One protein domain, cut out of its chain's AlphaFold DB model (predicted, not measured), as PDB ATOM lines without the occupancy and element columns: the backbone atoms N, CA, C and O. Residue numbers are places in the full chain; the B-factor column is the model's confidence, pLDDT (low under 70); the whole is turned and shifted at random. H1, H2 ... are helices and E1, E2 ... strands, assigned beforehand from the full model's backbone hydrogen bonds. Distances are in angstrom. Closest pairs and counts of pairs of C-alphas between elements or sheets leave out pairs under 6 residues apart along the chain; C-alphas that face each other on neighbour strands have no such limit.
ATOM      1  N   GLU A  23     -99.918 -35.959  -9.471       95.69
ATOM      2  CA  GLU A  23     -99.467 -36.915  -8.447       95.69
ATOM      3  C   GLU A  23    -100.035 -38.326  -8.662       95.69
ATOM      4  O   GLU A  23     -99.350 -39.329  -8.468       95.69
ATOM      5  N   ALA A  24    -101.275 -38.431  -9.149       97.00
ATOM      6  CA  ALA A  24    -101.867 -39.720  -9.503       97.00
ATOM      7  C   ALA A  24    -101.143 -40.373 -10.693       97.00
ATOM      8  O   ALA A  24    -100.954 -41.590 -10.709       97.00
ATOM      9  N   ALA A  25    -100.722 -39.574 -11.676       97.56
ATOM     10  CA  ALA A  25     -99.949 -40.024 -12.824       97.56
ATOM     11  C   ALA A  25     -98.559 -40.518 -12.414       97.56
ATOM     12  O   ALA A  25     -98.154 -41.594 -12.846       97.56
ATOM     13  N   VAL A  26     -97.868 -39.781 -11.543       97.81
ATOM     14  CA  VAL A  26     -96.551 -40.158 -11.010       97.81
ATOM     15  C   VAL A  26     -96.635 -41.462 -10.214       97.81
ATOM     16  O   VAL A  26     -95.893 -42.400 -10.495       97.81
ATOM     17  N   ASN A  27     -97.601 -41.580  -9.297       97.88
ATOM     18  CA  ASN A  27     -97.814 -42.810  -8.528       97.88
ATOM     19  C   ASN A  27     -98.160 -44.001  -9.428       97.88
ATOM     20  O   ASN A  27     -97.652 -45.107  -9.235       97.88
ATOM     21  N   LYS A  28     -98.998 -43.783 -10.450       97.94
ATOM     22  CA  LYS A  28     -99.332 -44.829 -11.418       97.94
ATOM     23  C   LYS A  28     -98.111 -45.246 -12.235       97.94
ATOM     24  O   LYS A  28     -97.947 -46.440 -12.469       97.94
ATOM     25  N   PHE A  29     -97.271 -44.294 -12.641       98.25
ATOM     26  CA  PHE A  29     -96.032 -44.561 -13.362       98.25
ATOM     27  C   PHE A  29     -95.086 -45.431 -12.532       98.25
ATOM     28  O   PHE A  29     -94.722 -46.509 -12.989       98.25
ATOM     29  N   MET A  30     -94.777 -45.032 -11.294       98.00
ATOM     30  CA  MET A  30     -93.914 -45.812 -10.392       98.00
ATOM     31  C   MET A  30     -94.454 -47.229 -10.186       98.00
ATOM     32  O   MET A  30     -93.736 -48.198 -10.412       98.00
ATOM     33  N   SER A  31     -95.754 -47.360  -9.904       97.81
ATOM     34  CA  SER A  31     -96.402 -48.665  -9.749       97.81
ATOM     35  C   SER A  31     -96.292 -49.541 -11.005       97.81
ATOM     36  O   SER A  31     -96.140 -50.756 -10.903       97.81
ATOM     37  N   MET A  32     -96.357 -48.971 -12.213       97.50
ATOM     38  CA  MET A  32     -96.153 -49.744 -13.446       97.50
ATOM     39  C   MET A  32     -94.725 -50.295 -13.539       97.50
ATOM     40  O   MET A  32     -94.556 -51.453 -13.928       97.50
ATOM     41  N   LEU A  33     -93.722 -49.493 -13.173       97.38
ATOM     42  CA  LEU A  33     -92.312 -49.886 -13.217       97.38
ATOM     43  C   LEU A  33     -91.976 -50.942 -12.160       97.38
ATOM     44  O   LEU A  33     -91.337 -51.938 -12.484       97.38
ATOM     45  N   GLU A  34     -92.468 -50.779 -10.931       97.38
ATOM     46  CA  GLU A  34     -92.311 -51.764  -9.848       97.38
ATOM     47  C   GLU A  34     -92.900 -53.132 -10.223       97.38
ATOM     48  O   GLU A  34     -92.354 -54.173  -9.867       97.38
ATOM     49  N   ASN A  35     -93.981 -53.135 -11.008       96.50
ATOM     50  CA  ASN A  35     -94.609 -54.347 -11.536       96.50
ATOM     51  C   ASN A  35     -93.921 -54.903 -12.804       96.50
ATOM     52  O   ASN A  35     -94.456 -55.806 -13.445       96.50
ATOM     53  N   GLY A  36     -92.757 -54.371 -13.189       94.44
ATOM     54  CA  GLY A  36     -91.944 -54.874 -14.299       94.44
ATOM     55  C   GLY A  36     -92.352 -54.376 -15.690       94.44
ATOM     56  O   GLY A  36     -91.929 -54.957 -16.690       94.44
ATOM     57  N   SER A  37     -93.165 -53.317 -15.793       93.75
ATOM     58  CA  SER A  37     -93.509 -52.738 -17.101       93.75
ATOM     59  C   SER A  37     -92.279 -52.094 -17.760       93.75
ATOM     60  O   SER A  37     -91.537 -51.383 -17.080       93.75
ATOM     61  N   PRO A  38     -92.085 -52.238 -19.086       91.69
ATOM     62  CA  PRO A  38     -91.054 -51.497 -19.809       91.69
ATOM     63  C   PRO A  38     -91.237 -49.983 -19.653       91.69
ATOM     64  O   PRO A  38     -92.322 -49.449 -19.902       91.69
ATOM     65  N   TRP A  39     -90.169 -49.283 -19.265       94.12
ATOM     66  CA  TRP A  39     -90.278 -47.910 -18.774       94.12
ATOM     67  C   TRP A  39     -90.737 -46.898 -19.828       94.12
ATOM     68  O   TRP A  39     -91.567 -46.046 -19.530       94.12
ATOM     69  N   TYR A  40     -90.249 -47.002 -21.067       92.56
ATOM     70  CA  TYR A  40     -90.572 -46.039 -22.121       92.56
ATOM     71  C   TYR A  40     -92.021 -46.165 -22.632       92.56
ATOM     72  O   TYR A  40     -92.724 -45.156 -22.668       92.56
ATOM     73  N   PRO A  41     -92.552 -47.369 -22.929       91.69
ATOM     74  CA  PRO A  41     -93.985 -47.533 -23.176       91.69
ATOM     75  C   PRO A  41     -94.864 -47.076 -22.003       91.69
ATOM     76  O   PRO A  41     -95.882 -46.418 -22.222       91.69
ATOM     77  N   ALA A  42     -94.464 -47.369 -20.758       95.00
ATOM     78  CA  ALA A  42     -95.175 -46.895 -19.572       95.00
ATOM     79  C   ALA A  42     -95.172 -45.359 -19.483       95.00
ATOM     80  O   ALA A  42     -96.208 -44.757 -19.205       95.00
ATOM     81  N   LEU A  43     -94.043 -44.719 -19.794       96.19
ATOM     82  CA  LEU A  43     -93.901 -43.267 -19.839       96.19
ATOM     83  C   LEU A  43     -94.876 -42.649 -20.846       96.19
ATOM     84  O   LEU A  43     -95.645 -41.762 -20.483       96.19
ATOM     85  N   LEU A  44     -94.888 -43.139 -22.090       94.81
ATOM     86  CA  LEU A  44     -95.785 -42.628 -23.131       94.81
ATOM     87  C   LEU A  44     -97.262 -42.849 -22.773       94.81
ATOM     88  O   LEU A  44     -98.083 -41.960 -22.997       94.81
ATOM     89  N   HIS A  45     -97.594 -43.984 -22.149       94.56
ATOM     90  CA  HIS A  45     -98.940 -44.250 -21.637       94.56
ATOM     91  C   HIS A  45     -99.369 -43.242 -20.559       94.56
ATOM     92  O   HIS A  45    -100.515 -42.795 -20.536       94.56
ATOM     93  N   ILE A  46     -98.467 -42.864 -19.655       97.88
ATOM     94  CA  ILE A  46     -98.770 -41.868 -18.622       97.88
ATOM     95  C   ILE A  46     -98.874 -40.472 -19.235       97.88
ATOM     96  O   ILE A  46     -99.830 -39.745 -18.949       97.88
ATOM     97  N   ILE A  47     -97.959 -40.125 -20.142       97.00
ATOM     98  CA  ILE A  47     -97.999 -38.871 -20.898       97.00
ATOM     99  C   ILE A  47     -99.323 -38.733 -21.644       97.00
ATOM    100  O   ILE A  47     -99.915 -37.659 -21.592       97.00
ATOM    101  N   SER A  48     -99.840 -39.788 -22.283       96.00
ATOM    102  CA  SER A  48    -101.101 -39.730 -23.038       96.00
ATOM    103  C   SER A  48    -102.316 -39.420 -22.160       96.00
ATOM    104  O   SER A  48    -103.253 -38.757 -22.610       96.00
ATOM    105  N   ARG A  49    -102.254 -39.747 -20.866       96.50
ATOM    106  CA  ARG A  49    -103.332 -39.537 -19.886       96.50
ATOM    107  C   ARG A  49    -103.159 -38.298 -19.007       96.50
ATOM    108  O   ARG A  49    -104.112 -37.901 -18.338       96.50
ATOM    109  N   TRP A  50    -101.980 -37.680 -19.011       97.56
ATOM    110  CA  TRP A  50    -101.686 -36.474 -18.234       97.56
ATOM    111  C   TRP A  50    -102.585 -35.294 -18.625       97.56
ATOM    112  O   TRP A  50    -102.786 -35.044 -19.815       97.56
ATOM    113  N   THR A  51    -103.108 -34.557 -17.645       94.94
ATOM    114  CA  THR A  51    -104.086 -33.475 -17.889       94.94
ATOM    115  C   THR A  51    -103.618 -32.072 -17.535       94.94
ATOM    116  O   THR A  51    -104.167 -31.115 -18.072       94.94
ATOM    117  N   ALA A  52    -102.621 -31.925 -16.661       96.75
ATOM    118  CA  ALA A  52    -102.187 -30.608 -16.218       96.75
ATOM    119  C   ALA A  52    -101.277 -29.947 -17.274       96.75
ATOM    120  O   ALA A  52    -100.242 -30.531 -17.614       96.75
ATOM    121  N   PRO A  53    -101.626 -28.756 -17.799       96.62
ATOM    122  CA  PRO A  53    -100.775 -28.027 -18.741       96.62
ATOM    123  C   PRO A  53     -99.515 -27.467 -18.068       96.62
ATOM    124  O   PRO A  53     -98.490 -27.289 -18.728       96.62
ATOM    125  N   ASP A  54     -99.586 -27.228 -16.763       96.69
ATOM    126  CA  ASP A  54     -98.512 -26.760 -15.904       96.69
ATOM    127  C   ASP A  54     -98.747 -27.216 -14.453       96.69
ATOM    128  O   ASP A  54     -99.845 -27.645 -14.092       96.69
ATOM    129  N   GLU A  55     -97.701 -27.167 -13.629       96.19
ATOM    130  CA  GLU A  55     -97.778 -27.421 -12.190       96.19
ATOM    131  C   GLU A  55     -96.735 -26.617 -11.399       96.19
ATOM    132  O   GLU A  55     -95.725 -26.162 -11.942       96.19
ATOM    133  N   ILE A  56     -96.948 -26.460 -10.088       95.12
ATOM    134  CA  ILE A  56     -95.940 -25.912  -9.172       95.12
ATOM    135  C   ILE A  56     -95.214 -27.078  -8.505       95.12
ATOM    136  O   ILE A  56     -95.758 -27.731  -7.619       95.12
ATOM    137  N   LEU A  57     -93.957 -27.291  -8.886       93.00
ATOM    138  CA  LEU A  57     -93.100 -28.323  -8.317       93.00
ATOM    139  C   LEU A  57     -91.956 -27.673  -7.537       93.00
ATOM    140  O   LEU A  57     -91.167 -26.912  -8.099       93.00
ATOM    141  N   ASN A  58     -91.850 -27.965  -6.238       90.50
ATOM    142  CA  ASN A  58     -90.815 -27.405  -5.354       90.50
ATOM    143  C   ASN A  58     -90.722 -25.866  -5.434       90.50
ATOM    144  O   ASN A  58     -89.635 -25.294  -5.529       90.50
ATOM    145  N   GLY A  59     -91.879 -25.195  -5.466       91.25
ATOM    146  CA  GLY A  59     -91.977 -23.734  -5.570       91.25
ATOM    147  C   GLY A  59     -91.637 -23.154  -6.948       91.25
ATOM    148  O   GLY A  59     -91.565 -21.936  -7.090       91.25
ATOM    149  N   LYS A  60     -91.427 -23.993  -7.971       90.12
ATOM    150  CA  LYS A  60     -91.137 -23.565  -9.345       90.12
ATOM    151  C   LYS A  60     -92.267 -23.977 -10.281       90.12
ATOM    152  O   LYS A  60     -92.685 -25.130 -10.277       90.12
ATOM    153  N   LEU A  61     -92.712 -23.043 -11.117       91.88
ATOM    154  CA  LEU A  61     -93.648 -23.338 -12.198       91.88
ATOM    155  C   LEU A  61     -92.965 -24.230 -13.245       91.88
ATOM    156  O   LEU A  61     -91.900 -23.888 -13.766       91.88
ATOM    157  N   LYS A  62     -93.591 -25.360 -13.553       94.69
ATOM    158  CA  LYS A  62     -93.245 -26.274 -14.638       94.69
ATOM    159  C   LYS A  62     -94.359 -26.211 -15.669       94.69
ATOM    160  O   LYS A  62     -95.488 -26.549 -15.350       94.69
ATOM    161  N   VAL A  63     -94.047 -25.758 -16.880       95.56
ATOM    162  CA  VAL A  63     -95.010 -25.679 -17.985       95.56
ATOM    163  C   VAL A  63     -94.726 -26.804 -18.967       95.56
ATOM    164  O   VAL A  63     -93.585 -26.975 -19.387       95.56
ATOM    165  N   TYR A  64     -95.766 -27.544 -19.337       97.25
ATOM    166  CA  TYR A  64     -95.716 -28.619 -20.327       97.25
ATOM    167  C   TYR A  64     -96.438 -28.234 -21.614       97.25
ATOM    168  O   TYR A  64     -96.042 -28.664 -22.691       97.25
ATOM    169  N   LEU A  65     -97.497 -27.424 -21.520       97.81
ATOM    170  CA  LEU A  65     -98.311 -27.005 -22.656       97.81
ATOM    171  C   LEU A  65     -98.347 -25.477 -22.760       97.81
ATOM    172  O   LEU A  65     -99.076 -24.795 -22.040       97.81
ATOM    173  N   ILE A  66     -97.571 -24.937 -23.693       96.75
ATOM    174  CA  ILE A  66     -97.473 -23.504 -23.961       96.75
ATOM    175  C   ILE A  66     -98.755 -23.038 -24.654       96.75
ATOM    176  O   ILE A  66     -99.135 -23.566 -25.700       96.75
ATOM    177  N   ASP A  67     -99.417 -22.040 -24.062       93.94
ATOM    178  CA  ASP A  67    -100.650 -21.406 -24.559       93.94
ATOM    179  C   ASP A  67    -101.811 -22.375 -24.851       93.94
ATOM    180  O   ASP A  67    -102.728 -22.034 -25.589       93.94
ATOM    181  N   GLY A  68    -101.794 -23.585 -24.284       95.06
ATOM    182  CA  GLY A  68    -102.780 -24.619 -24.616       95.06
ATOM    183  C   GLY A  68    -102.552 -25.293 -25.977       95.06
ATOM    184  O   GLY A  68    -103.341 -26.151 -26.366       95.06
ATOM    185  N   GLU A  69    -101.484 -24.938 -26.698       96.31
ATOM    186  CA  GLU A  69    -101.288 -25.294 -28.107       96.31
ATOM    187  C   GLU A  69    -100.003 -26.090 -28.364       96.31
ATOM    188  O   GLU A  69    -100.015 -26.960 -29.231       96.31
ATOM    189  N   ALA A  70     -98.902 -25.801 -27.662       97.62
ATOM    190  CA  ALA A  70     -97.578 -26.369 -27.940       97.62
ATOM    191  C   ALA A  70     -97.054 -27.216 -26.772       97.62
ATOM    192  O   ALA A  70     -96.741 -26.695 -25.704       97.62
ATOM    193  N   PHE A  71     -96.973 -28.531 -26.978       97.75
ATOM    194  CA  PHE A  71     -96.656 -29.518 -25.947       97.75
ATOM    195  C   PHE A  71     -95.166 -29.885 -25.934       97.75
ATOM    196  O   PHE A  71     -94.679 -30.573 -26.835       97.75
ATOM    197  N   ASP A  72     -94.466 -29.478 -24.875       95.62
ATOM    198  CA  ASP A  72     -93.126 -29.955 -24.538       95.62
ATOM    199  C   ASP A  72     -93.220 -31.295 -23.798       95.62
ATOM    200  O   ASP A  72     -93.227 -31.388 -22.566       95.62
ATOM    201  N   TRP A  73     -93.328 -32.368 -24.576       95.25
ATOM    202  CA  TRP A  73     -93.423 -33.712 -24.020       95.25
ATOM    203  C   TRP A  73     -92.155 -34.154 -23.281       95.25
ATOM    204  O   TRP A  73     -92.262 -34.991 -22.387       95.25
ATOM    205  N   LEU A  74     -90.975 -33.604 -23.610       94.31
ATOM    206  CA  LEU A  74     -89.734 -33.942 -22.910       94.31
ATOM    207  C   LEU A  74     -89.670 -33.283 -21.536       94.31
ATOM    208  O   LEU A  74     -89.185 -33.917 -20.604       94.31
ATOM    209  N   ALA A  75     -90.205 -32.071 -21.373       94.31
ATOM    210  CA  ALA A  75     -90.352 -31.473 -20.046       94.31
ATOM    211  C   ALA A  75     -91.242 -32.340 -19.135       94.31
ATOM    212  O   ALA A  75     -90.939 -32.525 -17.952       94.31
ATOM    213  N   LEU A  76     -92.316 -32.923 -19.682       97.06
ATOM    214  CA  LEU A  76     -93.154 -33.863 -18.934       97.06
ATOM    215  C   LEU A  76     -92.459 -35.218 -18.717       97.06
ATOM    216  O   LEU A  76     -92.569 -35.806 -17.641       97.06
ATOM    217  N   ALA A  77     -91.715 -35.707 -19.709       96.94
ATOM    218  CA  ALA A  77     -90.919 -36.921 -19.572       96.94
ATOM    219  C   ALA A  77     -89.882 -36.782 -18.449       96.94
ATOM    220  O   ALA A  77     -89.800 -37.657 -17.594       96.94
ATOM    221  N   GLU A  78     -89.153 -35.664 -18.403       95.06
ATOM    222  CA  GLU A  78     -88.187 -35.339 -17.348       95.06
ATOM    223  C   GLU A  78     -88.847 -35.392 -15.962       95.06
ATOM    224  O   GLU A  78     -88.316 -36.025 -15.052       95.06
ATOM    225  N   ARG A  79     -90.040 -34.802 -15.805       95.69
ATOM    226  CA  ARG A  79     -90.807 -34.842 -14.547       95.69
ATOM    227  C   ARG A  79     -91.080 -36.268 -14.061       95.69
ATOM    228  O   ARG A  79     -90.957 -36.530 -12.864       95.69
ATOM    229  N   LEU A  80     -91.485 -37.160 -14.963       97.62
ATOM    230  CA  LEU A  80     -91.781 -38.561 -14.647       97.62
ATOM    231  C   LEU A  80     -90.499 -39.355 -14.372       97.62
ATOM    232  O   LEU A  80     -90.447 -40.122 -13.412       97.62
ATOM    233  N   ILE A  81     -89.459 -39.132 -15.178       96.62
ATOM    234  CA  ILE A  81     -88.156 -39.792 -15.059       96.62
ATOM    235  C   ILE A  81     -87.492 -39.448 -13.727       96.62
ATOM    236  O   ILE A  81     -87.060 -40.358 -13.034       96.62
ATOM    237  N   ILE A  82     -87.465 -38.171 -13.329       95.06
ATOM    238  CA  ILE A  82     -86.883 -37.741 -12.046       95.06
ATOM    239  C   ILE A  82     -87.596 -38.421 -10.869       95.06
ATOM    240  O   ILE A  82     -86.951 -38.852  -9.920       95.06
ATOM    241  N   SER A  83     -88.923 -38.566 -10.923       95.69
ATOM    242  CA  SER A  83     -89.668 -39.238  -9.848       95.69
ATOM    243  C   SER A  83     -89.432 -40.739  -9.758       95.69
ATOM    244  O   SER A  83     -89.645 -41.315  -8.697       95.69
ATOM    245  N   ALA A  84     -88.987 -41.366 -10.843       95.56
ATOM    246  CA  ALA A  84     -88.725 -42.795 -10.914       95.56
ATOM    247  C   ALA A  84     -87.252 -43.098 -11.238       95.56
ATOM    248  O   ALA A  84     -86.953 -44.155 -11.789       95.56
ATOM    249  N   GLU A  85     -86.326 -42.188 -10.911       93.69
ATOM    250  CA  GLU A  85     -84.928 -42.256 -11.370       93.69
ATOM    251  C   GLU A  85     -84.224 -43.565 -10.976       93.69
ATOM    252  O   GLU A  85     -83.401 -44.086 -11.720       93.69
ATOM    253  N   HIS A  86     -84.604 -44.137  -9.833       93.94
ATOM    254  CA  HIS A  86     -84.060 -45.380  -9.290       93.94
ATOM    255  C   HIS A  86     -84.613 -46.648  -9.968       93.94
ATOM    256  O   HIS A  86     -84.106 -47.739  -9.718       93.94
ATOM    257  N   LEU A  87     -85.640 -46.516 -10.813       95.50
ATOM    258  CA  LEU A  87     -86.303 -47.612 -11.531       95.50
ATOM    259  C   LEU A  87     -85.985 -47.614 -13.036       95.50
ATOM    260  O   LEU A  87     -86.463 -48.488 -13.759       95.50
ATOM    261  N   ILE A  88     -85.215 -46.638 -13.529       94.25
ATOM    262  CA  ILE A  88     -84.981 -46.417 -14.962       94.25
ATOM    263  C   ILE A  88     -83.473 -46.474 -15.264       94.25
ATOM    264  O   ILE A  88     -82.678 -45.916 -14.507       94.25
ATOM    265  N   PRO A  89     -83.037 -47.101 -16.376       92.62
ATOM    266  CA  PRO A  89     -81.638 -47.064 -16.792       92.62
ATOM    267  C   PRO A  89     -81.158 -45.625 -17.030       92.62
ATOM    268  O   PRO A  89     -81.629 -44.948 -17.947       92.62
ATOM    269  N   LYS A  90     -80.190 -45.173 -16.222       91.06
ATOM    270  CA  LYS A  90     -79.689 -43.789 -16.230       91.06
ATOM    271  C   LYS A  90     -79.229 -43.327 -17.616       91.06
ATOM    272  O   LYS A  90     -79.662 -42.277 -18.075       91.06
ATOM    273  N   ASP A  91     -78.422 -44.132 -18.304       88.56
ATOM    274  CA  ASP A  91     -77.868 -43.761 -19.612       88.56
ATOM    275  C   ASP A  91     -78.961 -43.575 -20.676       88.56
ATOM    276  O   ASP A  91     -78.870 -42.692 -21.529       88.56
ATOM    277  N   GLU A  92     -80.018 -44.393 -20.644       88.81
ATOM    278  CA  GLU A  92     -81.143 -44.253 -21.573       88.81
ATOM    279  C   GLU A  92     -82.008 -43.036 -21.233       88.81
ATOM    280  O   GLU A  92     -82.416 -42.302 -22.136       88.81
ATOM    281  N   ALA A  93     -82.255 -42.795 -19.943       90.94
ATOM    282  CA  ALA A  93     -82.993 -41.631 -19.466       90.94
ATOM    283  C   ALA A  93     -82.288 -40.317 -19.837       90.94
ATOM    284  O   ALA A  93     -82.923 -39.408 -20.376       90.94
ATOM    285  N   GLU A  94     -80.973 -40.233 -19.623       88.69
ATOM    286  CA  GLU A  94     -80.160 -39.080 -20.021       88.69
ATOM    287  C   GLU A  94     -80.187 -38.885 -21.539       88.69
ATOM    288  O   GLU A  94     -80.394 -37.767 -22.015       88.69
ATOM    289  N   ARG A  95     -80.060 -39.964 -22.324       86.69
ATOM    290  CA  ARG A  95     -80.152 -39.883 -23.789       86.69
ATOM    291  C   ARG A  95     -81.508 -39.365 -24.266       86.69
ATOM    292  O   ARG A  95     -81.556 -38.576 -25.214       86.69
ATOM    293  N   LEU A  96     -82.594 -39.763 -23.611       88.06
ATOM    294  CA  LEU A  96     -83.929 -39.283 -23.939       88.06
ATOM    295  C   LEU A  96     -84.096 -37.798 -23.596       88.06
ATOM    296  O   LEU A  96     -84.454 -37.014 -24.471       88.06
ATOM    297  N   VAL A  97     -83.815 -37.403 -22.354       87.56
ATOM    298  CA  VAL A  97     -84.064 -36.031 -21.876       87.56
ATOM    299  C   VAL A  97     -83.122 -35.019 -22.531       87.56
ATOM    300  O   VAL A  97     -83.552 -33.926 -22.891       87.56
ATOM    301  N   LEU A  98     -81.846 -35.371 -22.725       81.75
ATOM    302  CA  LEU A  98     -80.846 -34.446 -23.270       81.75
ATOM    303  C   LEU A  98     -80.832 -34.413 -24.798       81.75
ATOM    304  O   LEU A  98     -80.603 -33.357 -25.388       81.75
ATOM    305  N   PHE A  99     -81.044 -35.560 -25.451       79.06
ATOM    306  CA  PHE A  99     -80.872 -35.680 -26.899       79.06
ATOM    307  C   PHE A  99     -82.151 -36.027 -27.657       79.06
ATOM    308  O   PHE A  99     -82.104 -36.070 -28.888       79.06
ATOM    309  N   GLY A 100     -83.273 -36.277 -26.976       81.81
ATOM    310  CA  GLY A 100     -84.515 -36.710 -27.618       81.81
ATOM    311  C   GLY A 100     -84.416 -38.104 -28.242       81.81
ATOM    312  O   GLY A 100     -85.138 -38.405 -29.194       81.81
ATOM    313  N   ILE A 101     -83.480 -38.927 -27.762       81.50
ATOM    314  CA  ILE A 101     -83.215 -40.260 -28.300       81.50
ATOM    315  C   ILE A 101     -84.023 -41.281 -27.508       81.50
ATOM    316  O   ILE A 101     -83.728 -41.557 -26.347       81.50
ATOM    317  N   ALA A 102     -85.036 -41.851 -28.158       80.75
ATOM    318  CA  ALA A 102     -85.837 -42.921 -27.583       80.75
ATOM    319  C   ALA A 102     -85.007 -44.214 -27.395       80.75
ATOM    320  O   ALA A 102     -84.095 -44.486 -28.190       80.75
ATOM    321  N   PRO A 103     -85.321 -45.043 -26.382       79.88
ATOM    322  CA  PRO A 103     -84.696 -46.354 -26.198       79.88
ATOM    323  C   PRO A 103     -84.852 -47.279 -27.411       79.88
ATOM    324  O   PRO A 103     -85.769 -47.143 -28.219       79.88
ATOM    325  N   ALA A 104     -83.950 -48.261 -27.527       61.03
ATOM    326  CA  ALA A 104     -83.745 -49.090 -28.722       61.03
ATOM    327  C   ALA A 104     -84.981 -49.848 -29.253       61.03
ATOM    328  O   ALA A 104     -84.972 -50.229 -30.420       61.03
ATOM    329  N   LEU A 105     -86.030 -50.023 -28.441       48.16
ATOM    330  CA  LEU A 105     -87.320 -50.606 -28.842       48.16
ATOM    331  C   LEU A 105     -88.118 -49.743 -29.837       48.16
ATOM    332  O   LEU A 105     -89.182 -50.164 -30.270       48.16
ATOM    333  N   SER A 106     -87.620 -48.553 -30.180       48.91
ATOM    334  CA  SER A 106     -88.215 -47.679 -31.188       48.91
ATOM    335  C   SER A 106     -87.905 -48.201 -32.606       48.91
ATOM    336  O   SER A 106     -88.807 -48.625 -33.286       48.91
ATOM    337  N   ARG A 107     -86.641 -48.409 -32.978       50.66
ATOM    338  CA  ARG A 107     -86.071 -48.477 -34.350       50.66
ATOM    339  C   ARG A 107     -86.785 -49.274 -35.475       50.66
ATOM    340  O   ARG A 107     -86.249 -50.281 -35.945       50.66
ATOM    341  N   THR A 108     -87.812 -48.700 -36.085       47.19
ATOM    342  CA  THR A 108     -88.160 -48.872 -37.512       47.19
ATOM    343  C   THR A 108     -88.634 -47.517 -38.071       47.19
ATOM    344  O   THR A 108     -88.722 -46.531 -37.361       47.19
ATOM    345  N   GLY A 109     -88.954 -47.358 -39.356       47.44
ATOM    346  CA  GLY A 109     -89.640 -46.122 -39.815       47.44
ATOM    347  C   GLY A 109     -91.033 -45.915 -39.177       47.44
ATOM    348  O   GLY A 109     -91.743 -44.974 -39.515       47.44
ATOM    349  N   GLU A 110     -91.432 -46.825 -38.287       55.12
ATOM    350  CA  GLU A 110     -92.708 -46.925 -37.587       55.12
ATOM    351  C   GLU A 110     -92.706 -46.140 -36.263       55.12
ATOM    352  O   GLU A 110     -93.762 -45.973 -35.663       55.12
ATOM    353  N   ASP A 111     -91.556 -45.606 -35.834       68.44
ATOM    354  CA  ASP A 111     -91.361 -44.908 -34.554       68.44
ATOM    355  C   ASP A 111     -92.269 -43.693 -34.397       68.44
ATOM    356  O   ASP A 111     -92.824 -43.471 -33.324       68.44
ATOM    357  N   GLU A 112     -92.440 -42.902 -35.464       68.75
ATOM    358  CA  GLU A 112     -93.323 -41.730 -35.436       68.75
ATOM    359  C   GLU A 112     -94.783 -42.161 -35.301       68.75
ATOM    360  O   GLU A 112     -95.502 -41.620 -34.467       68.75
ATOM    361  N   VAL A 113     -95.206 -43.176 -36.064       77.25
ATOM    362  CA  VAL A 113     -96.580 -43.699 -36.015       77.25
ATOM    363  C   VAL A 113     -96.861 -44.328 -34.650       77.25
ATOM    364  O   VAL A 113     -97.926 -44.107 -34.072       77.25
ATOM    365  N   ALA A 114     -95.902 -45.073 -34.100       80.38
ATOM    366  CA  ALA A 114     -95.983 -45.655 -32.769       80.38
ATOM    367  C   ALA A 114     -96.038 -44.569 -31.687       80.38
ATOM    368  O   ALA A 114     -96.855 -44.661 -30.770       80.38
ATOM    369  N   PHE A 115     -95.228 -43.515 -31.811       85.88
ATOM    370  CA  PHE A 115     -95.238 -42.376 -30.897       85.88
ATOM    371  C   PHE A 115     -96.561 -41.604 -30.959       85.88
ATOM    372  O   PHE A 115     -97.187 -41.407 -29.917       85.88
ATOM    373  N   GLU A 116     -97.035 -41.233 -32.155       87.12
ATOM    374  CA  GLU A 116     -98.335 -40.582 -32.365       87.12
ATOM    375  C   GLU A 116     -99.471 -41.424 -31.774       87.12
ATOM    376  O   GLU A 116    -100.318 -40.904 -31.041       87.12
ATOM    377  N   THR A 117     -99.461 -42.733 -32.033       89.00
ATOM    378  CA  THR A 117    -100.452 -43.670 -31.490       89.00
ATOM    379  C   THR A 117    -100.398 -43.717 -29.964       89.00
ATOM    380  O   THR A 117    -101.444 -43.731 -29.312       89.00
ATOM    381  N   ALA A 118     -99.195 -43.716 -29.381       90.12
ATOM    382  CA  ALA A 118     -99.000 -43.825 -27.943       90.12
ATOM    383  C   ALA A 118     -99.463 -42.575 -27.184       90.12
ATOM    384  O   ALA A 118    -100.153 -42.709 -26.173       90.12
ATOM    385  N   ILE A 119     -99.118 -41.370 -27.659       90.38
ATOM    386  CA  ILE A 119     -99.492 -40.115 -26.979       90.38
ATOM    387  C   ILE A 119    -100.876 -39.592 -27.388       90.38
ATOM    388  O   ILE A 119    -101.475 -38.801 -26.655       90.38
ATOM    389  N   GLY A 120    -101.392 -40.051 -28.529       91.75
ATOM    390  CA  GLY A 120    -102.685 -39.688 -29.094       91.75
ATOM    391  C   GLY A 120    -102.642 -38.436 -29.979       91.75
ATOM    392  O   GLY A 120    -101.889 -37.491 -29.737       91.75
TER     393      GLY A 120
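This is residues 23 to 120 of the 276 residues of an uncharacterized protein of Chloroflexi bacterium (UniProt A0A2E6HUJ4). A small two-stranded hairpin, E1 and E2, sits at one end of a body of two helical hairpins, H1 with H2 and H3 with H4, which pack on each other where H3 crosses H1 and H2. H5 packs on H2, on the side away from H1, while H4 packs on H3 and is apart from H1, H2 and H5. The 98 printed residues hold five named helices and two named strands, in the order H1, H2, E1, E2, H3, H4, H5; the two-stranded sheet E1 - E2 is antiparallel and the class is mostly helix. The whole is compact, with a radius of gyration of the C-alphas of 13.2 A, and spans 38 by 30 by 23 A.

Strands E1, residues 54 to 57, and E2, residues 60 to 63, are antiparallel neighbours at 155 degrees, a hairpin with N 55 and O 62 2.9 A apart and N 62 and O 55 2.8 A apart, both within hydrogen-bond range. The closest C-alphas of E2 and helix H3, residues 73 to 83, are those of Val 63 and Ala 75, 7.7 A apart. H3 and H4, residues 90 to 99, form a helical hairpin: they touch, closest at the C-alphas of Leu 74 and Val 97, 6.1 A, at a shallow tilt of 25 degrees, opposite ways. H3 touches H2, residues 39 to 49, at a steep tilt of 62 degrees, with the C-alphas of Leu 43 and Ala 77 closest at 7.0 A. H1, residues 23 to 34, touches H3 with residues 26 to 30 alone, at a steep tilt of 67 degrees, only just short of about perpendicular; the closest C-alphas, of Val 26 and Leu 80, are 6.2 A apart. H1 and H2 form a helical hairpin and touch at a shallow tilt of 25 degrees, opposite ways, with the C-alphas of Ala 25 and Ile 46 closest at 6.2 A. H5, residues 111 to 119, touches H2 at a steep tilt of 50 degrees, the same way, with the C-alphas of Ser 48 and Ile 119 closest at 4.3 A. H5 is apart from H1, H3 and H4. The helix packing is part aligned, part crossed. Every O i to N i+4 pair is within hydrogen-bond range in H1, H3, H4 and H5, and 6 of 7 are in H2.

H1 begins at C-alpha 23, (-99.467, -36.915, -8.447), and is 16.5 A long; H2 is 15.5 A, H3 15.7 A, H4 13.5 A and H5 12.1 A, ending at C-alpha 119, (-99.492, -40.115, -26.979). E1 is 9.4 A and E2 9.7 A long.

The C-alphas farthest apart, of Gly 59 and Gly 109, are 41.0 A apart. The printed part has no cut; H4 to H5 is a long link of 11 residues. Mean pLDDT of the printed part is 89.6, and residues 104 to 112 are under 70.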